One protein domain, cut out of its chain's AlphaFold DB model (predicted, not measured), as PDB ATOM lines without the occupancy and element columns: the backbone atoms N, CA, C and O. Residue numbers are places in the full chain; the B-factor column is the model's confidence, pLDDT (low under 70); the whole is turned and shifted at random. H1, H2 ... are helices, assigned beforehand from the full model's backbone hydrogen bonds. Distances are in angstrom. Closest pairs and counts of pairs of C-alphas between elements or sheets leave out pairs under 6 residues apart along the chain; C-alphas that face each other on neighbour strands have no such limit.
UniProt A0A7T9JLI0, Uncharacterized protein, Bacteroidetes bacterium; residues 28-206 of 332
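AT A GLANCE: This is residues 28 to 206 of the 332 residues of an uncharacterized protein of Bacteroidetes bacterium (UniProt A0A7T9JLI0). The domain is a long bundle of nearly parallel helices: H3, H4 and H5 run up and down, each against the one before it, and H1 packs along H3. Short H2 sits at one end, in the turn from H1 to H3, and residues 117 to 123, of which 117 to 121 belong to H3, stick out at the other. The printed part has 179 residues, with five named helices in the order H1 to H5 and no named strand, and its class is all helix. It is elongated, spanning 65 by 36 by 28 A, and loose, with a radius of gyration of the C-alphas of 19.6 A.

HOW THE PARTS SIT: H1, residues 40 to 69, touches the hub H3, residues 81 to 121, at a shallow tilt of 20 degrees, opposite ways; the closest C-alphas, of Ala 49 and Gly 100, are 4.5 A apart. H2, residues 72 to 76, only just touches H3, with 3 pairs of C-alphas within 8 A, and only at the corner by their link; the closest C-alphas, of Lys 75 and Tyr 83, are 6.2 A apart. H4, residues 130 to 153, forms a helical hairpin with H3 at 22 degrees; only residues 91 to 98 of H3 and 150 to 153 of H4 touch, closest at the C-alphas of Leu 91 and Leu 153, 7.1 A. H5, residues 159 to 189, forms a hairpin with H4 at 20 degrees, closest at the C-alphas of Ser 139 and Ala 176, 4.1 A. H5 also touches H3, the same way at 14 degrees, closest at the C-alphas of Tyr 105 and Ile 177, 5.6 A. H1 and H5 are near each other, while H1 and H4 are apart. In H1, H2, H3, H4 and H5 every O i to N i+4 pair is within hydrogen-bond range.

IN THESE COORDINATES: H1 begins at C-alpha 40 (182.044, 226.306, 206.577) and is 43.7 A long; H2 is 6.5 A. H3, the longest, measures 58.9 A, and H4 34.8 A. H5, 44.6 A long, ends at C-alpha 189 (170.902, 217.747, 192.916).

THE WHOLE: The C-alphas farthest apart, of Asp 73 and Asn 123, are 67.1 A apart. The printed part has no cut and no long link, but residues 190 to 206 hold no named element. In this model pLDDT is under 70 at residues 122 to 128 and residue 192.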
ATOM      1  N   ALA A  28     170.678 217.872 213.070       87.69
ATOM      2  CA  ALA A  28     169.972 216.756 212.448       87.69
ATOM      3  C   ALA A  28     168.446 216.859 212.598       87.69
ATOM      4  O   ALA A  28     167.721 216.439 211.697       87.69
ATOM      5  N   ASP A  29     167.953 217.475 213.676       88.31
ATOM      6  CA  ASP A  29     166.517 217.666 213.904       88.31
ATOM      7  C   ASP A  29     165.882 218.599 212.861       88.31
ATOM      8  O   ASP A  29     164.727 218.410 212.475       88.31
ATOM      9  N   PHE A  30     166.652 219.558 212.340       86.31
ATOM     10  CA  PHE A  30     166.213 220.495 211.297       86.31
ATOM     11  C   PHE A  30     166.563 220.032 209.877       86.31
ATOM     12  O   PHE A  30     165.993 220.527 208.906       86.31
ATOM     13  N   GLN A  31     167.473 219.063 209.750       83.19
ATOM     14  CA  GLN A  31     167.915 218.481 208.478       83.19
ATOM     15  C   GLN A  31     167.387 217.059 208.247       83.19
ATOM     16  O   GLN A  31     167.863 216.351 207.357       83.19
ATOM     17  N   LYS A  32     166.409 216.601 209.033       77.06
ATOM     18  CA  LYS A  32     165.927 215.222 208.952       77.06
ATOM     19  C   LYS A  32     165.454 214.886 207.531       77.06
ATOM     20  O   LYS A  32     164.495 215.462 207.020       77.06
ATOM     21  N   GLY A  33     166.135 213.923 206.909       71.88
ATOM     22  CA  GLY A  33     165.822 213.437 205.565       71.88
ATOM     23  C   GLY A  33     166.357 214.296 204.416       71.88
ATOM     24  O   GLY A  33     166.052 213.980 203.269       71.88
ATOM     25  N   VAL A  34     167.148 215.342 204.688       84.00
ATOM     26  CA  VAL A  34     167.797 216.151 203.648       84.00
ATOM     27  C   VAL A  34     169.318 216.048 203.704       84.00
ATOM     28  O   VAL A  34     169.938 216.233 204.745       84.00
ATOM     29  N   ALA A  35     169.933 215.753 202.558       83.81
ATOM     30  CA  ALA A  35     171.383 215.625 202.415       83.81
ATOM     31  C   ALA A  35     171.963 216.899 201.788       83.81
ATOM     32  O   ALA A  35     172.197 216.954 200.579       83.81
ATOM     33  N   LEU A  36     172.146 217.932 202.611       87.00
ATOM     34  CA  LEU A  36     172.586 219.257 202.173       87.00
ATOM     35  C   LEU A  36     174.090 219.443 202.357       87.00
ATOM     36  O   LEU A  36     174.651 219.088 203.391       87.00
ATOM     37  N   LYS A  37     174.736 220.054 201.362       86.19
ATOM     38  CA  LYS A  37     176.131 220.503 201.455       86.19
ATOM     39  C   LYS A  37     176.164 221.997 201.766       86.19
ATOM     40  O   LYS A  37     175.588 222.792 201.019       86.19
ATOM     41  N   PHE A  38     176.849 222.378 202.835       89.75
ATOM     42  CA  PHE A  38     176.997 223.767 203.261       89.75
ATOM     43  C   PHE A  38     178.458 224.215 203.179       89.75
ATOM     44  O   PHE A  38     179.372 223.396 203.145       89.75
ATOM     45  N   SER A  39     178.685 225.529 203.087       92.44
ATOM     46  CA  SER A  39     180.032 226.067 203.296       92.44
ATOM     47  C   SER A  39     180.335 226.123 204.793       92.44
ATOM     48  O   SER A  39     179.413 226.223 205.598       92.44
ATOM     49  N   ILE A  40     181.615 226.178 205.169       93.69
ATOM     50  CA  ILE A  40     182.044 226.306 206.577       93.69
ATOM     51  C   ILE A  40     181.370 227.507 207.271       93.69
ATOM     52  O   ILE A  40     181.059 227.469 208.458       93.69
ATOM     53  N   ILE A  41     181.141 228.599 206.533       95.00
ATOM     54  CA  ILE A  41     180.470 229.792 207.067       95.00
ATOM     55  C   ILE A  41     178.993 229.495 207.353       95.00
ATOM     56  O   ILE A  41     178.476 229.906 208.390       95.00
ATOM     57  N   ASP A  42     178.319 228.774 206.458       94.06
ATOM     58  CA  ASP A  42     176.912 228.408 206.634       94.06
ATOM     59  C   ASP A  42     176.733 227.382 207.757       94.06
ATOM     60  O   ASP A  42     175.801 227.516 208.541       94.06
ATOM     61  N   GLU A  43     177.647 226.416 207.887       94.50
ATOM     62  CA  GLU A  43     177.661 225.447 208.991       94.50
ATOM     63  C   GLU A  43     177.743 226.158 210.344       94.50
ATOM     64  O   GLU A  43     176.898 225.937 211.206       94.50
ATOM     65  N   LYS A  44     178.656 227.127 210.494       96.50
ATOM     66  CA  LYS A  44     178.747 227.946 211.716       96.50
ATOM     67  C   LYS A  44     177.484 228.763 211.988       96.50
ATOM     68  O   LYS A  44     177.103 228.957 213.142       96.50
ATOM     69  N   ARG A  45     176.824 229.279 210.943       96.88
ATOM     70  CA  ARG A  45     175.544 229.995 211.096       96.88
ATOM     71  C   ARG A  45     174.429 229.041 211.534       96.88
ATOM     72  O   ARG A  45     173.621 229.427 212.370       96.88
ATOM     73  N   ILE A  46     174.407 227.813 211.015       95.62
ATOM     74  CA  ILE A  46     173.474 226.753 211.418       95.62
ATOM     75  C   ILE A  46     173.712 226.350 212.880       95.62
ATOM     76  O   ILE A  46     172.765 226.306 213.659       95.62
ATOM     77  N   GLU A  47     174.961 226.128 213.287       96.12
ATOM     78  CA  GLU A  47     175.316 225.827 214.681       96.12
ATOM     79  C   GLU A  47     174.884 226.953 215.625       96.12
ATOM     80  O   GLU A  47     174.276 226.703 216.667       96.12
ATOM     81  N   LYS A  48     175.123 228.211 215.228       97.56
ATOM     82  CA  LYS A  48     174.638 229.379 215.967       97.56
ATOM     83  C   LYS A  48     173.110 229.382 216.076       97.56
ATOM     84  O   LYS A  48     172.593 229.671 217.150       97.56
ATOM     85  N   ALA A  49     172.393 229.061 214.999       97.38
ATOM     86  CA  ALA A  49     170.934 228.984 215.009       97.38
ATOM     87  C   ALA A  49     170.432 227.928 216.008       97.38
ATOM     88  O   ALA A  49     169.575 228.232 216.833       97.38
ATOM     89  N   VAL A  50     171.017 226.724 215.998       97.12
ATOM     90  CA  VAL A  50     170.697 225.655 216.961       97.12
ATOM     91  C   VAL A  50     170.990 226.091 218.395       97.12
ATOM     92  O   VAL A  50     170.163 225.879 219.276       97.12
ATOM     93  N   SER A  51     172.129 226.747 218.633       97.56
ATOM     94  CA  SER A  51     172.470 227.265 219.960       97.56
ATOM     95  C   SER A  51     171.433 228.267 220.474       97.56
ATOM     96  O   SER A  51     171.088 228.208 221.650       97.56
ATOM     97  N   ILE A  52     170.924 229.158 219.616       98.25
ATOM     98  CA  ILE A  52     169.876 230.125 219.981       98.25
ATOM     99  C   ILE A  52     168.557 229.404 220.298       98.25
ATOM    100  O   ILE A  52     167.890 229.742 221.271       98.25
ATOM    101  N   ILE A  53     168.188 228.387 219.512       97.75
ATOM    102  CA  ILE A  53     166.963 227.600 219.737       97.75
ATOM    103  C   ILE A  53     167.045 226.805 221.052       97.75
ATOM    104  O   ILE A  53     166.057 226.723 221.778       97.75
ATOM    105  N   ASN A  54     168.210 226.245 221.383       97.31
ATOM    106  CA  ASN A  54     168.421 225.544 222.651       97.31
ATOM    107  C   ASN A  54     168.338 226.493 223.852       97.31
ATOM    108  O   ASN A  54     167.647 226.183 224.817       97.31
ATOM    109  N   ASP A  55     168.954 227.674 223.763       97.50
ATOM    110  CA  ASP A  55     168.813 228.725 224.782       97.50
ATOM    111  C   ASP A  55     167.343 229.162 224.946       97.50
ATOM    112  O   ASP A  55     166.857 229.318 226.065       97.50
ATOM    113  N   ALA A  56     166.587 229.280 223.848       97.62
ATOM    114  CA  ALA A  56     165.148 229.540 223.910       97.62
ATOM    115  C   ALA A  56     164.372 228.407 224.612       97.62
ATOM    116  O   ALA A  56     163.503 228.687 225.430       97.62
ATOM    117  N   SER A  57     164.718 227.144 224.363       96.94
ATOM    118  CA  SER A  57     164.105 225.969 225.008       96.94
ATOM    119  C   SER A  57     164.349 225.905 226.515       96.94
ATOM    120  O   SER A  57     163.444 225.612 227.306       96.94
ATOM    121  N   GLU A  58     165.563 226.249 226.944       96.75
ATOM    122  CA  GLU A  58     165.900 226.375 228.361       96.75
ATOM    123  C   GLU A  58     165.119 227.522 229.016       96.75
ATOM    124  O   GLU A  58     164.531 227.342 230.088       96.75
ATOM    125  N   LYS A  59     165.035 228.680 228.346       97.25
ATOM    126  CA  LYS A  59     164.233 229.827 228.802       97.25
ATOM    127  C   LYS A  59     162.741 229.512 228.867       97.25
ATOM    128  O   LYS A  59     162.088 229.951 229.812       97.25
ATOM    129  N   GLU A  60     162.208 228.744 227.918       96.00
ATOM    130  CA  GLU A  60     160.808 228.310 227.920       96.00
ATOM    131  C   GLU A  60     160.530 227.434 229.135       96.00
ATOM    132  O   GLU A  60     159.619 227.719 229.908       96.00
ATOM    133  N   SER A  61     161.374 226.430 229.364       95.44
ATOM    134  CA  SER A  61     161.243 225.530 230.512       95.44
ATOM    135  C   SER A  61     161.317 226.293 231.836       95.44
ATOM    136  O   SER A  61     160.508 226.065 232.734       95.44
ATOM    137  N   ALA A  62     162.227 227.268 231.944       95.81
ATOM    138  CA  ALA A  62     162.323 228.142 233.110       95.81
ATOM    139  C   ALA A  62     161.094 229.057 233.275       95.81
ATOM    140  O   ALA A  62     160.644 229.281 234.400       95.81
ATOM    141  N   ALA A  63     160.534 229.582 232.181       95.50
ATOM    142  CA  ALA A  63     159.316 230.388 232.209       95.50
ATOM    143  C   ALA A  63     158.103 229.565 232.657       95.50
ATOM    144  O   ALA A  63     157.304 230.049 233.457       95.50
ATOM    145  N   LEU A  64     157.996 228.316 232.201       93.94
ATOM    146  CA  LEU A  64     156.919 227.408 232.592       93.94
ATOM    147  C   LEU A  64     157.043 226.978 234.055       93.94
ATOM    148  O   LEU A  64     156.063 227.071 234.788       93.94
ATOM    149  N   ALA A  65     158.246 226.642 234.525       94.75
ATOM    150  CA  ALA A  65     158.485 226.379 235.944       94.75
ATOM    151  C   ALA A  65     158.163 227.606 236.822       94.75
ATOM    152  O   ALA A  65     157.594 227.477 237.907       94.75
ATOM    153  N   TYR A  66     158.483 228.816 236.342       95.19
ATOM    154  CA  TYR A  66     158.104 230.049 237.029       95.19
ATOM    155  C   TYR A  66     156.581 230.208 237.091       95.19
ATOM    156  O   TYR A  66     156.060 230.479 238.169       95.19
ATOM    157  N   ILE A  67     155.865 229.973 235.986       93.44
ATOM    158  CA  ILE A  67     154.394 229.994 235.944       93.44
ATOM    159  C   ILE A  67     153.808 228.998 236.938       93.44
ATOM    160  O   ILE A  67     152.912 229.356 237.696       93.44
ATOM    161  N   GLU A  68     154.317 227.771 236.978       92.31
ATOM    162  CA  GLU A  68     153.842 226.745 237.908       92.31
ATOM    163  C   GLU A  68     154.001 227.164 239.374       92.31
ATOM    164  O   GLU A  68     153.124 226.855 240.180       92.31
ATOM    165  N   SER A  69     155.057 227.920 239.695       93.94
ATOM    166  CA  SER A  69     155.333 228.413 241.051       93.94
ATOM    167  C   SER A  69     154.442 229.569 241.523       93.94
ATOM    168  O   SER A  69     154.425 229.863 242.718       93.94
ATOM    169  N   ILE A  70     153.710 230.230 240.618       93.06
ATOM    170  CA  ILE A  70     152.784 231.322 240.963       93.06
ATOM    171  C   ILE A  70     151.573 230.738 241.711       93.06
ATOM    172  O   ILE A  70     151.143 229.618 241.430       93.06
ATOM    173  N   ALA A  71     151.002 231.481 242.661       91.06
ATOM    174  CA  ALA A  71     149.790 231.055 243.359       91.06
ATOM    175  C   ALA A  71     148.570 231.031 242.411       91.06
ATOM    176  O   ALA A  71     148.453 231.853 241.506       91.06
ATOM    177  N   GLU A  72     147.643 230.085 242.587       89.00
ATOM    178  CA  GLU A  72     146.506 229.907 241.663       89.00
ATOM    179  C   GLU A  72     145.585 231.137 241.569       89.00
ATOM    180  O   GLU A  72     145.071 231.457 240.497       89.00
ATOM    181  N   ASP A  73     145.396 231.866 242.665       86.94
ATOM    182  CA  ASP A  73     144.632 233.115 242.695       86.94
ATOM    183  C   ASP A  73     145.330 234.247 241.927       86.94
ATOM    184  O   ASP A  73     144.674 235.019 241.223       86.94
ATOM    185  N   GLU A  74     146.661 234.300 241.975       85.12
ATOM    186  CA  GLU A  74     147.462 235.219 241.163       85.12
ATOM    187  C   GLU A  74     147.442 234.841 239.675       85.12
ATOM    188  O   GLU A  74     147.373 235.732 238.826       85.12
ATOM    189  N   LYS A  75     147.399 233.543 239.331       85.00
ATOM    190  CA  LYS A  75     147.244 233.078 237.935       85.00
ATOM    191  C   LYS A  75     145.929 233.530 237.304       85.00
ATOM    192  O   LYS A  75     145.871 233.743 236.093       85.00
ATOM    193  N   LEU A  76     144.877 233.678 238.108       84.62
ATOM    194  CA  LEU A  76     143.576 234.175 237.655       84.62
ATOM    195  C   LEU A  76     143.558 235.700 237.479       84.62
ATOM    196  O   LEU A  76     142.687 236.226 236.780       84.62
ATOM    197  N   ASN A  77     144.510 236.416 238.080       85.75
ATOM    198  CA  ASN A  77     144.584 237.866 238.029       85.75
ATOM    199  C   ASN A  77     145.682 238.350 237.070       85.75
ATOM    200  O   ASN A  77     146.818 238.599 237.469       85.75
ATOM    201  N   ALA A  78     145.304 238.631 235.820       82.50
ATOM    202  CA  ALA A  78     146.213 239.144 234.788       82.50
ATOM    203  C   ALA A  78     146.922 240.471 235.150       82.50
ATOM    204  O   ALA A  78     147.881 240.882 234.493       82.50
ATOM    205  N   THR A  79     146.464 241.171 236.195       88.50
ATOM    206  CA  THR A  79     147.105 242.405 236.663       88.50
ATOM    207  C   THR A  79     148.264 242.178 237.635       88.50
ATOM    208  O   THR A  79     149.047 243.120 237.809       88.50
ATOM    209  N   SER A  80     148.404 240.966 238.199       92.88
ATOM    210  CA  SER A  80     149.474 240.602 239.137       92.88
ATOM    211  C   SER A  80     150.864 240.880 238.530       92.88
ATOM    212  O   SER A  80     151.102 240.585 237.350       92.88
ATOM    213  N   PRO A  81     151.796 241.463 239.306       93.81
ATOM    214  CA  PRO A  81     153.185 241.643 238.884       93.81
ATOM    215  C   PRO A  81     153.879 240.337 238.465       93.81
ATOM    216  O   PRO A  81     154.583 240.312 237.453       93.81
ATOM    217  N   GLU A  82     153.662 239.259 239.215       93.44
ATOM    218  CA  GLU A  82     154.219 237.920 239.015       93.44
ATOM    219  C   GLU A  82     153.702 237.326 237.706       93.44
ATOM    220  O   GLU A  82     154.481 236.886 236.855       93.44
ATOM    221  N   TYR A  83     152.391 237.432 237.488       92.50
ATOM    222  CA  TYR A  83     151.740 237.012 236.254       92.50
ATOM    223  C   TYR A  83     152.286 237.761 235.028       92.50
ATOM    224  O   TYR A  83     152.688 237.156 234.029       92.50
ATOM    225  N   LYS A  84     152.376 239.096 235.101       94.81
ATOM    226  CA  LYS A  84     152.931 239.922 234.013       94.81
ATOM    227  C   LYS A  84     154.385 239.582 233.718       94.81
ATOM    228  O   LYS A  84     154.803 239.596 232.559       94.81
ATOM    229  N   LYS A  85     155.165 239.278 234.756       95.62
ATOM    230  CA  LYS A  85     156.553 238.842 234.609       95.62
ATOM    231  C   LYS A  85     156.630 237.502 233.877       95.62
ATOM    232  O   LYS A  85     157.440 237.388 232.959       95.62
ATOM    233  N   ALA A  86     155.775 236.541 234.214       94.56
ATOM    234  CA  ALA A  86     155.700 235.259 233.520       94.56
ATOM    235  C   ALA A  86     155.343 235.411 232.032       94.56
ATOM    236  O   ALA A  86     156.050 234.894 231.168       94.56
ATOM    237  N   VAL A  87     154.309 236.201 231.722       95.50
ATOM    238  CA  VAL A  87     153.934 236.530 230.336       95.50
ATOM    239  C   VAL A  87     155.109 237.159 229.588       95.50
ATOM    240  O   VAL A  87     155.445 236.734 228.485       95.50
ATOM    241  N   LYS A  88     155.802 238.122 230.207       96.94
ATOM    242  CA  LYS A  88     156.982 238.753 229.607       96.94
ATOM    243  C   LYS A  88     158.088 237.739 229.301       96.94
ATOM    244  O   LYS A  88     158.688 237.832 228.234       96.94
ATOM    245  N   MET A  89     158.349 236.785 230.199       97.19
ATOM    246  CA  MET A  89     159.341 235.726 229.972       97.19
ATOM    247  C   MET A  89     158.985 234.873 228.748       97.19
ATOM    248  O   MET A  89     159.851 234.650 227.897       97.19
ATOM    249  N   LEU A  90     157.717 234.468 228.602       96.69
ATOM    250  CA  LEU A  90     157.247 233.731 227.424       96.69
ATOM    251  C   LEU A  90     157.422 234.542 226.135       96.69
ATOM    252  O   LEU A  90     157.972 234.030 225.162       96.69
ATOM    253  N   LEU A  91     157.050 235.825 226.135       97.19
ATOM    254  CA  LEU A  91     157.218 236.691 224.963       97.19
ATOM    255  C   LEU A  91     158.694 236.840 224.568       97.19
ATOM    256  O   LEU A  91     159.036 236.665 223.403       97.19
ATOM    257  N   THR A  92     159.596 237.074 225.530       97.56
ATOM    258  CA  THR A  92     161.042 237.144 225.240       97.56
ATOM    259  C   THR A  92     161.613 235.818 224.735       97.56
ATOM    260  O   THR A  92     162.527 235.796 223.911       97.56
ATOM    261  N   THR A  93     161.054 234.703 225.201       97.62
ATOM    262  CA  THR A  93     161.442 233.364 224.751       97.62
ATOM    263  C   THR A  93     160.981 233.115 223.319       97.62
ATOM    264  O   THR A  93     161.764 232.670 222.485       97.62
ATOM    265  N   SER A  94     159.738 233.486 223.002       97.44
ATOM    266  CA  SER A  94     159.190 233.443 221.645       97.44
ATOM    267  C   SER A  94     160.044 234.229 220.649       97.44
ATOM    268  O   SER A  94     160.294 233.760 219.541       97.44
ATOM    269  N   GLU A  95     160.519 235.406 221.051       97.31
ATOM    270  CA  GLU A  95     161.428 236.225 220.248       97.31
ATOM    271  C   GLU A  95     162.779 235.540 220.009       97.31
ATOM    272  O   GLU A  95     163.273 235.517 218.883       97.31
ATOM    273  N   THR A  96     163.333 234.892 221.035       98.00
ATOM    274  CA  THR A  96     164.587 234.132 220.904       98.00
ATOM    275  C   THR A  96     164.414 232.949 219.936       98.00
ATOM    276  O   THR A  96     165.263 232.724 219.073       98.00
ATOM    277  N   TYR A  97     163.282 232.234 219.996       98.00
ATOM    278  CA  TYR A  97     162.948 231.206 219.001       98.00
ATOM    279  C   TYR A  97     162.881 231.778 217.585       98.00
ATOM    280  O   TYR A  97     163.494 231.217 216.673       98.00
ATOM    281  N   ARG A  98     162.178 232.905 217.409       97.31
ATOM    282  CA  ARG A  98     162.050 233.592 216.118       97.31
ATOM    283  C   ARG A  98     163.420 233.902 215.521       97.31
ATOM    284  O   ARG A  98     163.644 233.625 214.347       97.31
ATOM    285  N   GLU A  99     164.352 234.426 216.315       97.75
ATOM    286  CA  GLU A  99     165.719 234.722 215.865       97.75
ATOM    287  C   GLU A  99     166.469 233.470 215.387       97.75
ATOM    288  O   GLU A  99     167.067 233.476 214.304       97.75
ATOM    289  N   GLY A 100     166.415 232.386 216.167       97.38
ATOM    290  CA  GLY A 100     167.068 231.123 215.823       97.38
ATOM    291  C   GLY A 100     166.517 230.514 214.532       97.38
ATOM    292  O   GLY A 100     167.274 230.169 213.621       97.38
ATOM    293  N   PHE A 101     165.191 230.450 214.403       97.44
ATOM    294  CA  PHE A 101     164.537 229.926 213.206       97.44
ATOM    295  C   PHE A 101     164.720 230.810 211.973       97.44
ATOM    296  O   PHE A 101     164.954 230.293 210.877       97.44
ATOM    297  N   MET A 102     164.678 232.133 212.137       97.31
ATOM    298  CA  MET A 102     164.943 233.084 211.057       97.31
ATOM    299  C   MET A 102     166.339 232.868 210.466       97.31
ATOM    300  O   MET A 102     166.500 232.913 209.244       97.31
ATOM    301  N   LEU A 103     167.349 232.593 211.300       96.50
ATOM    302  CA  LEU A 103     168.708 232.340 210.821       96.50
ATOM    303  C   LEU A 103     168.767 231.086 209.936       96.50
ATOM    304  O   LEU A 103     169.291 231.163 208.824       96.50
ATOM    305  N   PHE A 104     168.165 229.973 210.369       93.81
ATOM    306  CA  PHE A 104     168.028 228.762 209.546       93.81
ATOM    307  C   PHE A 104     167.336 229.046 208.212       93.81
ATOM    308  O   PHE A 104     167.853 228.708 207.143       93.81
ATOM    309  N   TYR A 105     166.169 229.686 208.285       95.25
ATOM    310  CA  TYR A 105     165.343 229.976 207.121       95.25
ATOM    311  C   TYR A 105     166.100 230.833 206.097       95.25
ATOM    312  O   TYR A 105     166.110 230.525 204.902       95.25
ATOM    313  N   THR A 106     166.810 231.857 206.578       95.56
ATOM    314  CA  THR A 106     167.573 232.791 205.744       95.56
ATOM    315  C   THR A 106     168.739 232.101 205.039       95.56
ATOM    316  O   THR A 106     168.916 232.303 203.840       95.56
ATOM    317  N   ILE A 107     169.491 231.228 205.722       95.31
ATOM    318  CA  ILE A 107     170.599 230.478 205.099       95.31
ATOM    319  C   ILE A 107     170.083 229.667 203.907       95.31
ATOM    320  O   ILE A 107     170.650 229.713 202.815       95.31
ATOM    321  N   TYR A 108     168.976 228.942 204.085       94.56
ATOM    322  CA  TYR A 108     168.432 228.104 203.017       94.56
ATOM    323  C   TYR A 108     167.834 228.963 201.896       94.56
ATOM    324  O   TYR A 108     167.931 228.617 200.716       94.56
ATOM    325  N   GLN A 109     167.241 230.108 202.244       94.50
ATOM    326  CA  GLN A 109     166.734 231.079 201.284       94.50
ATOM    327  C   GLN A 109     167.838 231.683 200.415       94.50
ATOM    328  O   GLN A 109     167.685 231.682 199.196       94.50
ATOM    329  N   GLU A 110     168.938 232.145 201.007       95.25
ATOM    330  CA  GLU A 110     170.088 232.704 200.286       95.25
ATOM    331  C   GLU A 110     170.647 231.699 199.270       95.25
ATOM    332  O   GLU A 110     170.880 232.047 198.113       95.25
ATOM    333  N   LYS A 111     170.794 230.422 199.657       93.88
ATOM    334  CA  LYS A 111     171.281 229.376 198.740       93.88
ATOM    335  C   LYS A 111     170.316 229.085 197.597       93.88
ATOM    336  O   LYS A 111     170.752 228.946 196.457       93.88
ATOM    337  N   ALA A 112     169.016 229.032 197.882       91.62
ATOM    338  CA  ALA A 112     168.000 228.861 196.849       91.62
ATOM    339  C   ALA A 112     167.972 230.043 195.861       91.62
ATOM    340  O   ALA A 112     167.802 229.837 194.661       91.62
ATOM    341  N   ILE A 113     168.163 231.277 196.346       91.56
ATOM    342  CA  ILE A 113     168.275 232.471 195.494       91.56
ATOM    343  C   ILE A 113     169.530 232.380 194.623       91.56
ATOM    344  O   ILE A 113     169.420 232.520 193.408       91.56
ATOM    345  N   GLY A 114     170.685 232.050 195.208       90.56
ATOM    346  CA  GLY A 114     171.936 231.900 194.460       90.56
ATOM    347  C   GLY A 114     171.843 230.857 193.340       90.56
ATOM    348  O   GLY A 114     172.334 231.089 192.238       90.56
ATOM    349  N   PHE A 115     171.150 229.735 193.574       89.38
ATOM    350  CA  PHE A 115     170.866 228.761 192.515       89.38
ATOM    351  C   PHE A 115     170.049 229.379 191.370       89.38
ATOM    352  O   PHE A 115     170.429 229.253 190.206       89.38
ATOM    353  N   LYS A 116     168.951 230.077 191.686       84.81
ATOM    354  CA  LYS A 116     168.075 230.695 190.678       84.81
ATOM    355  C   LYS A 116     168.794 231.754 189.853       84.81
ATOM    356  O   LYS A 116     168.610 231.790 188.643       84.81
ATOM    357  N   GLU A 117     169.621 232.581 190.485       86.56
ATOM    358  CA  GLU A 117     170.434 233.580 189.785       86.56
ATOM    359  C   GLU A 117     171.416 232.923 188.810       86.56
ATOM    360  O   GLU A 117     171.582 233.397 187.685       86.56
ATOM    361  N   THR A 118     172.040 231.808 189.204       82.00
ATOM    362  CA  THR A 118     172.892 231.017 188.305       82.00
ATOM    363  C   THR A 118     172.092 230.453 187.132       82.00
ATOM    364  O   THR A 118     172.510 230.622 185.991       82.00
ATOM    365  N   GLN A 119     170.920 229.855 187.370       75.50
ATOM    366  CA  GLN A 119     170.078 229.308 186.293       75.50
ATOM    367  C   GLN A 119     169.582 230.387 185.320       75.50
ATOM    368  O   GLN A 119     169.602 230.183 184.107       75.50
ATOM    369  N   GLN A 120     169.205 231.563 185.832       73.19
ATOM    370  CA  GLN A 120     168.817 232.708 185.004       73.19
ATOM    371  C   GLN A 120     169.957 233.161 184.089       73.19
ATOM    372  O   GLN A 120     169.727 233.393 182.907       73.19
ATOM    373  N   LYS A 121     171.192 233.246 184.605       71.56
ATOM    374  CA  LYS A 121     172.374 233.604 183.798       71.56
ATOM    375  C   LYS A 121     172.668 232.584 182.701       71.56
ATOM    376  O   LYS A 121     173.163 232.961 181.646       71.56
ATOM    377  N   LEU A 122     172.360 231.313 182.950       66.00
ATOM    378  CA  LEU A 122     172.537 230.225 181.990       66.00
ATOM    379  C   LEU A 122     171.387 230.127 180.969       66.00
ATOM    380  O   LEU A 122     171.438 229.259 180.104       66.00
ATOM    381  N   ASN A 123     170.351 230.980 181.055       60.16
ATOM    382  CA  ASN A 123     169.100 230.872 180.284       60.16
ATOM    383  C   ASN A 123     168.460 229.473 180.349       60.16
ATOM    384  O   ASN A 123     167.708 229.074 179.459       60.16
ATOM    385  N   HIS A 124     168.740 228.730 181.418       58.00
ATOM    386  CA  HIS A 124     168.280 227.366 181.582       58.00
ATOM    387  C   HIS A 124     167.080 227.371 182.526       58.00
ATOM    388  O   HIS A 124     167.212 227.379 183.751       58.00
ATOM    389  N   TYR A 125     165.876 227.397 181.952       54.81
ATOM    390  CA  TYR A 125     164.674 227.081 182.713       54.81
ATOM    391  C   TYR A 125     164.600 225.572 182.836       54.81
ATOM    392  O   TYR A 125     164.120 224.867 181.959       54.81
ATOM    393  N   ALA A 126     165.160 225.099 183.937       54.34
ATOM    394  CA  ALA A 126     165.151 223.710 184.310       54.34
ATOM    395  C   ALA A 126     163.714 223.183 184.420       54.34
ATOM    396  O   ALA A 126     163.044 223.383 185.437       54.34
ATOM    397  N   ALA A 127     163.262 222.455 183.403       52.41
ATOM    398  CA  ALA A 127     162.332 221.361 183.635       52.41
ATOM    399  C   ALA A 127     162.801 220.580 184.886       52.41
ATOM    400  O   ALA A 127     164.001 220.486 185.137       52.41
ATOM    401  N   GLY A 128     161.875 220.160 185.751       61.78
ATOM    402  CA  GLY A 128     162.212 219.424 186.983       61.78
ATOM    403  C   GLY A 128     162.423 220.234 188.272       61.78
ATOM    404  O   GLY A 128     162.381 219.676 189.369       61.78
ATOM    405  N   VAL A 129     162.521 221.575 188.227       78.81
ATOM    406  CA  VAL A 129     162.578 222.392 189.471       78.81
ATOM    407  C   VAL A 129     161.206 222.736 190.053       78.81
ATOM    408  O   VAL A 129     161.119 223.341 191.124       78.81
ATOM    409  N   ASN A 130     160.112 222.351 189.389       82.44
ATOM    410  CA  ASN A 130     158.752 222.633 189.861       82.44
ATOM    411  C   ASN A 130     158.494 222.024 191.242       82.44
ATOM    412  O   ASN A 130     157.901 222.677 192.101       82.44
ATOM    413  N   LYS A 131     159.036 220.831 191.514       84.94
ATOM    414  CA  LYS A 131     158.972 220.215 192.843       84.94
ATOM    415  C   LYS A 131     159.675 221.072 193.902       84.94
ATOM    416  O   LYS A 131     159.111 221.324 194.964       84.94
ATOM    417  N   ALA A 132     160.858 221.610 193.601       90.06
ATOM    418  CA  ALA A 132     161.563 222.522 194.505       90.06
ATOM    419  C   ALA A 132     160.780 223.824 194.740       90.06
ATOM    420  O   ALA A 132     160.624 224.267 195.879       90.06
ATOM    421  N   ARG A 133     160.210 224.406 193.677       89.25
ATOM    422  CA  ARG A 133     159.361 225.605 193.767       89.25
ATOM    423  C   ARG A 133     158.100 225.355 194.587       89.25
ATOM    424  O   ARG A 133     157.665 226.253 195.314       89.25
ATOM    425  N   TYR A 134     157.515 224.160 194.490       90.94
ATOM    426  CA  TYR A 134     156.379 223.757 195.316       90.94
ATOM    427  C   TYR A 134     156.762 223.824 196.794       90.94
ATOM    428  O   TYR A 134     156.095 224.496 197.583       90.94
ATOM    429  N   TYR A 135     157.877 223.185 197.154       93.38
ATOM    430  CA  TYR A 135     158.385 223.175 198.520       93.38
ATOM    431  C   TYR A 135     158.749 224.569 199.031       93.38
ATOM    432  O   TYR A 135     158.415 224.894 200.167       93.38
ATOM    433  N   GLU A 136     159.334 225.439 198.204       93.75
ATOM    434  CA  GLU A 136     159.558 226.837 198.590       93.75
ATOM    435  C   GLU A 136     158.256 227.591 198.858       93.75
ATOM    436  O   GLU A 136     158.185 228.368 199.808       93.75
ATOM    437  N   SER A 137     157.229 227.383 198.029       92.94
ATOM    438  CA  SER A 137     155.919 228.011 198.213       92.94
ATOM    439  C   SER A 137     155.255 227.527 199.504       92.94
ATOM    440  O   SER A 137     154.762 228.340 200.286       92.94
ATOM    441  N   LYS A 138     155.292 226.212 199.759       93.62
ATOM    442  CA  LYS A 138     154.779 225.592 200.988       93.62
ATOM    443  C   LYS A 138     155.526 226.100 202.227       93.62
ATOM    444  O   LYS A 138     154.891 226.551 203.177       93.62
ATOM    445  N   SER A 139     156.855 226.113 202.164       95.62
ATOM    446  CA  SER A 139     157.746 226.642 203.196       95.62
ATOM    447  C   SER A 139     157.438 228.105 203.525       95.62
ATOM    448  O   SER A 139     157.224 228.441 204.687       95.62
ATOM    449  N   ARG A 140     157.321 228.962 202.501       96.06
ATOM    450  CA  ARG A 140     157.005 230.385 202.672       96.06
ATOM    451  C   ARG A 140     155.661 230.593 203.368       96.06
ATOM    452  O   ARG A 140     155.601 231.362 204.317       96.06
ATOM    453  N   LYS A 141     154.609 229.883 202.949       96.00
ATOM    454  CA  LYS A 141     153.279 229.978 203.583       96.00
ATOM    455  C   LYS A 141     153.318 229.583 205.061       96.00
ATOM    456  O   LYS A 141     152.688 230.240 205.885       96.00
ATOM    457  N   ALA A 142     154.042 228.512 205.396       96.50
ATOM    458  CA  ALA A 142     154.210 228.082 206.782       96.50
ATOM    459  C   ALA A 142     154.970 229.134 207.608       96.50
ATOM    460  O   ALA A 142     154.523 229.488 208.696       96.50
ATOM    461  N   TYR A 143     156.053 229.688 207.055       97.62
ATOM    462  CA  TYR A 143     156.846 230.732 207.706       97.62
ATOM    463  C   TYR A 143     156.045 232.022 207.930       97.62
ATOM    464  O   TYR A 143     155.999 232.530 209.044       97.62
ATOM    465  N   GLU A 144     155.345 232.523 206.909       96.81
ATOM    466  CA  GLU A 144     154.495 233.722 207.005       96.81
ATOM    467  C   GLU A 144     153.390 233.555 208.057       96.81
ATOM    468  O   GLU A 144     153.121 234.471 208.840       96.81
ATOM    469  N   ARG A 145     152.779 232.364 208.125       97.19
ATOM    470  CA  ARG A 145     151.799 232.041 209.167       97.19
ATOM    471  C   ARG A 145     152.437 232.025 210.554       97.19
ATOM    472  O   ARG A 145     151.841 232.572 211.478       97.19
ATOM    473  N   ALA A 146     153.618 231.429 210.706       97.81
ATOM    474  CA  ALA A 146     154.332 231.430 211.979       97.81
ATOM    475  C   ALA A 146     154.652 232.857 212.440       97.81
ATOM    476  O   ALA A 146     154.352 233.202 213.578       97.81
ATOM    477  N   MET A 147     155.162 233.711 211.544       97.19
ATOM    478  CA  MET A 147     155.439 235.119 211.850       97.19
ATOM    479  C   MET A 147     154.170 235.867 212.267       97.19
ATOM    480  O   MET A 147     154.170 236.538 213.291       97.19
ATOM    481  N   SER A 148     153.058 235.656 211.556       96.38
ATOM    482  CA  SER A 148     151.765 236.257 211.917       96.38
ATOM    483  C   SER A 148     151.294 235.834 213.315       96.38
ATOM    484  O   SER A 148     150.716 236.633 214.049       96.38
ATOM    485  N   ILE A 149     151.539 234.576 213.704       96.12
ATOM    486  CA  ILE A 149     151.242 234.094 215.057       96.12
ATOM    487  C   ILE A 149     152.170 234.760 216.074       96.12
ATOM    488  O   ILE A 149     151.675 235.223 217.095       96.12
ATOM    489  N   ARG A 150     153.480 234.842 215.799       95.31
ATOM    490  CA  ARG A 150     154.460 235.505 216.676       95.31
ATOM    491  C   ARG A 150     154.077 236.968 216.928       95.31
ATOM    492  O   ARG A 150     154.070 237.389 218.079       95.31
ATOM    493  N   ASP A 151     153.656 237.693 215.894       94.25
ATOM    494  CA  ASP A 151     153.187 239.080 216.010       94.25
ATOM    495  C   ASP A 151     151.902 239.192 216.852       94.25
ATOM    496  O   ASP A 151     151.743 240.127 217.641       94.25
ATOM    497  N   LEU A 152     150.995 238.211 216.740       93.81
ATOM    498  CA  LEU A 152     149.779 238.145 217.553       93.81
ATOM    499  C   LEU A 152     150.086 237.940 219.044       93.81
ATOM    500  O   LEU A 152     149.347 238.464 219.876       93.81
ATOM    501  N   LEU A 153     151.159 237.219 219.398       92.31
ATOM    502  CA  LEU A 153     151.499 236.922 220.800       92.31
ATOM    503  C   LEU A 153     151.631 238.185 221.655       92.31
ATOM    504  O   LEU A 153     151.244 238.169 222.817       92.31
ATOM    505  N   ILE A 154     152.115 239.282 221.069       91.12
ATOM    506  CA  ILE A 154     152.307 240.573 221.748       91.12
ATOM    507  C   ILE A 154     150.977 241.140 222.275       91.12
ATOM    508  O   ILE A 154     150.961 241.900 223.241       91.12
ATOM    509  N   GLN A 155     149.858 240.771 221.649       91.00
ATOM    510  CA  GLN A 155     148.514 241.229 222.008       91.00
ATOM    511  C   GLN A 155     147.816 240.299 223.004       91.00
ATOM    512  O   GLN A 155     146.728 240.612 223.485       91.00
ATOM    513  N   LEU A 156     148.398 239.133 223.283       90.12
ATOM    514  CA  LEU A 156     147.810 238.158 224.185       90.12
ATOM    515  C   LEU A 156     148.215 238.464 225.626       90.12
ATOM    516  O   LEU A 156     149.369 238.746 225.928       90.12
ATOM    517  N   GLU A 157     147.252 238.344 226.534       89.50
ATOM    518  CA  GLU A 157     147.478 238.536 227.973       89.50
ATOM    519  C   GLU A 157     147.492 237.206 228.734       89.50
ATOM    520  O   GLU A 157     147.923 237.130 229.881       89.50
ATOM    521  N   LYS A 158     146.998 236.138 228.106       91.19
ATOM    522  CA  LYS A 158     146.796 234.822 228.713       91.19
ATOM    523  C   LYS A 158     147.989 233.904 228.459       91.19
ATOM    524  O   LYS A 158     148.254 233.592 227.301       91.19
ATOM    525  N   TYR A 159     148.710 233.491 229.506       91.12
ATOM    526  CA  TYR A 159     149.949 232.708 229.350       91.12
ATOM    527  C   TYR A 159     149.715 231.348 228.682       91.12
ATOM    528  O   TYR A 159     150.529 230.929 227.868       91.12
ATOM    529  N   ASP A 160     148.596 230.689 228.978       90.62
ATOM    530  CA  ASP A 160     148.186 229.407 228.400       90.62
ATOM    531  C   ASP A 160     147.944 229.543 226.893       90.62
ATOM    532  O   ASP A 160     148.419 228.737 226.091       90.62
ATOM    533  N   LEU A 161     147.275 230.626 226.490       91.56
ATOM    534  CA  LEU A 161     147.056 230.937 225.083       91.56
ATOM    535  C   LEU A 161     148.357 231.336 224.376       91.56
ATOM    536  O   LEU A 161     148.565 230.940 223.228       91.56
ATOM    537  N   ILE A 162     149.233 232.092 225.048       94.25
ATOM    538  CA  ILE A 162     150.565 232.440 224.538       94.25
ATOM    539  C   ILE A 162     151.372 231.171 224.298       94.25
ATOM    540  O   ILE A 162     151.856 230.984 223.188       94.25
ATOM    541  N   GLN A 163     151.470 230.282 225.288       93.94
ATOM    542  CA  GLN A 163     152.200 229.023 225.179       93.94
ATOM    543  C   GLN A 163     151.655 228.172 224.026       93.94
ATOM    544  O   GLN A 163     152.413 227.767 223.148       93.94
ATOM    545  N   TYR A 164     150.333 227.980 223.958       93.81
ATOM    546  CA  TYR A 164     149.692 227.246 222.865       93.81
ATOM    547  C   TYR A 164     150.061 227.818 221.487       93.81
ATOM    548  O   TYR A 164     150.425 227.081 220.566       93.81
ATOM    549  N   LYS A 165     150.003 229.146 221.335       95.62
ATOM    550  CA  LYS A 165     150.345 229.825 220.080       95.62
ATOM    551  C   LYS A 165     151.844 229.827 219.790       95.62
ATOM    552  O   LYS A 165     152.222 229.728 218.625       95.62
ATOM    553  N   MET A 166     152.697 229.870 220.810       96.38
ATOM    554  CA  MET A 166     154.142 229.689 220.668       96.38
ATOM    555  C   MET A 166     154.471 228.303 220.115       96.38
ATOM    556  O   MET A 166     155.261 228.216 219.178       96.38
ATOM    557  N   THR A 167     153.835 227.246 220.631       95.00
ATOM    558  CA  THR A 167     153.992 225.880 220.111       95.00
ATOM    559  C   THR A 167     153.476 225.762 218.672       95.00
ATOM    560  O   THR A 167     154.146 225.165 217.831       95.00
ATOM    561  N   GLU A 168     152.329 226.378 218.345       95.56
ATOM    562  CA  GLU A 168     151.815 226.416 216.962       95.56
ATOM    563  C   GLU A 168     152.823 227.079 216.006       95.56
ATOM    564  O   GLU A 168     153.112 226.538 214.937       95.56
ATOM    565  N   ALA A 169     153.391 228.229 216.389       97.25
ATOM    566  CA  ALA A 169     154.403 228.921 215.592       97.25
ATOM    567  C   ALA A 169     155.690 228.093 215.443       97.25
ATOM    568  O   ALA A 169     156.213 227.982 214.336       97.25
ATOM    569  N   PHE A 170     156.146 227.458 216.525       96.56
ATOM    570  CA  PHE A 170     157.339 226.612 216.551       96.56
ATOM    571  C   PHE A 170     157.250 225.441 215.556       96.56
ATOM    572  O   PHE A 170     158.171 225.199 214.770       96.56
ATOM    573  N   GLU A 171     156.120 224.729 215.520       95.19
ATOM    574  CA  GLU A 171     155.929 223.613 214.582       95.19
ATOM    575  C   GLU A 171     155.807 224.077 213.121       95.19
ATOM    576  O   GLU A 171     156.291 223.408 212.197       95.19
ATOM    577  N   LEU A 172     155.220 225.256 212.887       96.12
ATOM    578  CA  LEU A 172     155.191 225.874 211.560       96.12
ATOM    579  C   LEU A 172     156.590 226.296 211.091       96.12
ATOM    580  O   LEU A 172     156.917 226.077 209.926       96.12
ATOM    581  N   GLU A 173     157.433 226.835 211.976       97.12
ATOM    582  CA  GLU A 173     158.828 227.197 211.680       97.12
ATOM    583  C   GLU A 173     159.668 225.961 211.332       97.12
ATOM    584  O   GLU A 173     160.365 225.953 210.313       97.12
ATOM    585  N   LYS A 174     159.529 224.869 212.098       94.81
ATOM    586  CA  LYS A 174     160.143 223.570 211.769       94.81
ATOM    587  C   LYS A 174     159.714 223.069 210.395       94.81
ATOM    588  O   LYS A 174     160.557 222.678 209.585       94.81
ATOM    589  N   THR A 175     158.413 223.115 210.114       93.25
ATOM    590  CA  THR A 175     157.866 222.716 208.809       93.25
ATOM    591  C   THR A 175     158.426 223.591 207.689       93.25
ATOM    592  O   THR A 175     158.836 223.074 206.647       93.25
ATOM    593  N   ALA A 176     158.502 224.904 207.914       95.81
ATOM    594  CA  ALA A 176     159.037 225.854 206.953       95.81
ATOM    595  C   ALA A 176     160.505 225.567 206.623       95.81
ATOM    596  O   ALA A 176     160.853 225.506 205.444       95.81
ATOM    597  N   ILE A 177     161.353 225.345 207.630       95.31
ATOM    598  CA  ILE A 177     162.780 225.043 207.436       95.31
ATOM    599  C   ILE A 177     162.970 223.707 206.736       95.31
ATOM    600  O   ILE A 177     163.735 223.633 205.776       95.31
ATOM    601  N   ARG A 178     162.232 222.675 207.153       93.94
ATOM    602  CA  ARG A 178     162.259 221.358 206.511       93.94
ATOM    603  C   ARG A 178     161.925 221.460 205.026       93.94
ATOM    604  O   ARG A 178     162.699 221.006 204.190       93.94
ATOM    605  N   ASP A 179     160.796 222.081 204.684       94.12
ATOM    606  CA  ASP A 179     160.365 222.203 203.289       94.12
ATOM    607  C   ASP A 179     161.323 223.109 202.488       94.12
ATOM    608  O   ASP A 179     161.619 222.828 201.327       94.12
ATOM    609  N   ARG A 180     161.915 224.137 203.110       94.44
ATOM    610  CA  ARG A 180     162.975 224.942 202.481       94.44
ATOM    611  C   ARG A 180     164.230 224.111 202.201       94.44
ATOM    612  O   ARG A 180     164.815 224.234 201.128       94.44
ATOM    613  N   GLY A 181     164.630 223.263 203.147       94.31
ATOM    614  CA  GLY A 181     165.768 222.355 203.020       94.31
ATOM    615  C   GLY A 181     165.548 221.330 201.912       94.31
ATOM    616  O   GLY A 181     166.444 221.095 201.110       94.31
ATOM    617  N   ARG A 182     164.327 220.799 201.790       93.06
ATOM    618  CA  ARG A 182     163.922 219.910 200.690       93.06
ATOM    619  C   ARG A 182     164.058 220.582 199.330       93.06
ATOM    620  O   ARG A 182     164.652 220.007 198.421       93.06
ATOM    621  N   ALA A 183     163.575 221.818 199.204       93.62
ATOM    622  CA  ALA A 183     163.764 222.594 197.982       93.62
ATOM    623  C   ALA A 183     165.251 222.798 197.660       93.62
ATOM    624  O   ALA A 183     165.664 222.605 196.519       93.62
ATOM    625  N   LEU A 184     166.063 223.144 198.664       93.44
ATOM    626  CA  LEU A 184     167.499 223.327 198.479       93.44
ATOM    627  C   LEU A 184     168.205 222.032 198.065       93.44
ATOM    628  O   LEU A 184     169.093 222.086 197.221       93.44
ATOM    629  N   GLN A 185     167.806 220.878 198.603       91.44
ATOM    630  CA  GLN A 185     168.380 219.599 198.189       91.44
ATOM    631  C   GLN A 185     168.111 219.335 196.708       91.44
ATOM    632  O   GLN A 185     169.033 218.974 195.985       91.44
ATOM    633  N   ILE A 186     166.885 219.587 196.244       88.00
ATOM    634  CA  ILE A 186     166.544 219.465 194.822       88.00
ATOM    635  C   ILE A 186     167.408 220.413 193.978       88.00
ATOM    636  O   ILE A 186     167.938 220.011 192.950       88.00
ATOM    637  N   TYR A 187     167.627 221.649 194.434       89.25
ATOM    638  CA  TYR A 187     168.508 222.595 193.743       89.25
ATOM    639  C   TYR A 187     169.980 222.161 193.706       89.25
ATOM    640  O   TYR A 187     170.664 222.434 192.725       89.25
ATOM    641  N   GLN A 188     170.483 221.493 194.746       87.06
ATOM    642  CA  GLN A 188     171.853 220.964 194.768       87.06
ATOM    643  C   GLN A 188     172.027 219.720 193.892       87.06
ATOM    644  O   GLN A 188     173.138 219.436 193.448       87.06
ATOM    645  N   ASP A 189     170.939 218.992 193.674       81.00
ATOM    646  CA  ASP A 189     170.902 217.747 192.916       81.00
ATOM    647  C   ASP A 189     170.614 217.959 191.431       81.00
ATOM    648  O   ASP A 189     170.929 217.094 190.611       81.00
ATOM    649  N   PHE A 190     170.084 219.135 191.092       80.38
ATOM    650  CA  PHE A 190     169.896 219.589 189.728       80.38
ATOM    651  C   PHE A 190     171.194 219.428 188.905       80.38
ATOM    652  O   PHE A 190     172.263 219.840 189.369       80.38
ATOM    653  N   PRO A 191     171.130 218.866 187.682       71.62
ATOM    654  CA  PRO A 191     169.930 218.574 186.883       71.62
ATOM    655  C   PRO A 191     169.258 217.225 187.118       71.62
ATOM    656  O   PRO A 191     168.277 216.909 186.453       71.62
ATOM    657  N   VAL A 192     169.781 216.406 188.024       69.19
ATOM    658  CA  VAL A 192     169.261 215.056 188.225       69.19
ATOM    659  C   VAL A 192     168.114 215.088 189.224       69.19
ATOM    660  O   VAL A 192     168.257 215.561 190.351       69.19
ATOM    661  N   GLU A 193     166.978 214.531 188.826       71.81
ATOM    662  CA  GLU A 193     165.841 214.354 189.711       71.81
ATOM    663  C   GLU A 193     165.911 212.991 190.419       71.81
ATOM    664  O   GLU A 193     166.151 211.946 189.808       71.81
ATOM    665  N   TYR A 194     165.673 213.003 191.730       71.50
ATOM    666  CA  TYR A 194     165.669 211.806 192.566       71.50
ATOM    667  C   TYR A 194     164.289 211.572 193.180       71.50
ATOM    668  O   TYR A 194     163.568 212.504 193.542       71.50
ATOM    669  N   ASN A 195     163.956 210.299 193.397       77.62
ATOM    670  CA  ASN A 195     162.947 209.941 194.384       77.62
ATOM    671  C   ASN A 195     163.601 209.974 195.772       77.62
ATOM    672  O   ASN A 195     164.349 209.065 196.130       77.62
ATOM    673  N   TYR A 196     163.344 211.039 196.529       78.31
ATOM    674  CA  TYR A 196     163.966 211.274 197.833       78.31
ATOM    675  C   TYR A 196     163.432 210.369 198.951       78.31
ATOM    676  O   TYR A 196     164.058 210.295 200.007       78.31
ATOM    677  N   GLY A 197     162.297 209.689 198.746       76.81
ATOM    678  CA  GLY A 197     161.704 208.805 199.754       76.81
ATOM    679  C   GLY A 197     161.245 209.531 201.023       76.81
ATOM    680  O   GLY A 197     161.282 208.955 202.108       76.81
ATOM    681  N   TRP A 198     160.856 210.805 200.920       85.00
ATOM    682  CA  TRP A 198     160.336 211.558 202.058       85.00
ATOM    683  C   TRP A 198     158.961 211.022 202.490       85.00
ATOM    684  O   TRP A 198     158.093 210.794 201.654       85.00
ATOM    685  N   GLU A 199     158.748 210.848 203.799       79.12
ATOM    686  CA  GLU A 199     157.510 210.267 204.361       79.12
ATOM    687  C   GLU A 199     156.234 211.029 203.943       79.12
ATOM    688  O   GLU A 199     155.180 210.428 203.765       79.12
ATOM    689  N   ASP A 200     156.343 212.345 203.746       82.94
ATOM    690  CA  ASP A 200     155.293 213.242 203.254       82.94
ATOM    691  C   ASP A 200     155.718 213.946 201.950       82.94
ATOM    692  O   ASP A 200     155.576 215.169 201.801       82.94
ATOM    693  N   ASP A 201     156.312 213.184 201.023       83.00
ATOM    694  CA  ASP A 201     156.687 213.696 199.705       83.00
ATOM    695  C   ASP A 201     155.455 214.156 198.907       83.00
ATOM    696  O   ASP A 201     154.341 213.651 199.062       83.00
ATOM    697  N   VAL A 202     155.663 215.143 198.041       82.69
ATOM    698  CA  VAL A 202     154.618 215.675 197.167       82.69
ATOM    699  C   VAL A 202     154.517 214.821 195.914       82.69
ATOM    700  O   VAL A 202     155.521 214.440 195.306       82.69
ATOM    701  N   THR A 203     153.285 214.537 195.518       79.88
ATOM    702  CA  THR A 203     153.005 213.786 194.293       79.88
ATOM    703  C   THR A 203     153.235 214.661 193.055       79.88
ATOM    704  O   THR A 203     153.035 215.883 193.126       79.88
ATOM    705  N   PRO A 204     153.628 214.082 191.906       71.44
ATOM    706  CA  PRO A 204     153.718 214.819 190.646       71.44
ATOM    707  C   PRO A 204     152.418 215.554 190.300       71.44
ATOM    708  O   PRO A 204     152.452 216.699 189.859       71.44
ATOM    709  N   GLU A 205     151.265 214.949 190.583       76.69
ATOM    710  CA  GLU A 205     149.945 215.535 190.348       76.69
ATOM    711  C   GLU A 205     149.737 216.811 191.174       76.69
ATOM    712  O   GLU A 205     149.256 217.814 190.651       76.69
ATOM    713  N   GLN A 206     150.143 216.811 192.450       81.31
ATOM    714  CA  GLN A 206     150.079 218.001 193.309       81.31
ATOM    715  C   GLN A 206     151.007 219.116 192.826       81.31
ATOM    716  O   GLN A 206     150.645 220.292 192.909       81.31
TER     717      GLN A 206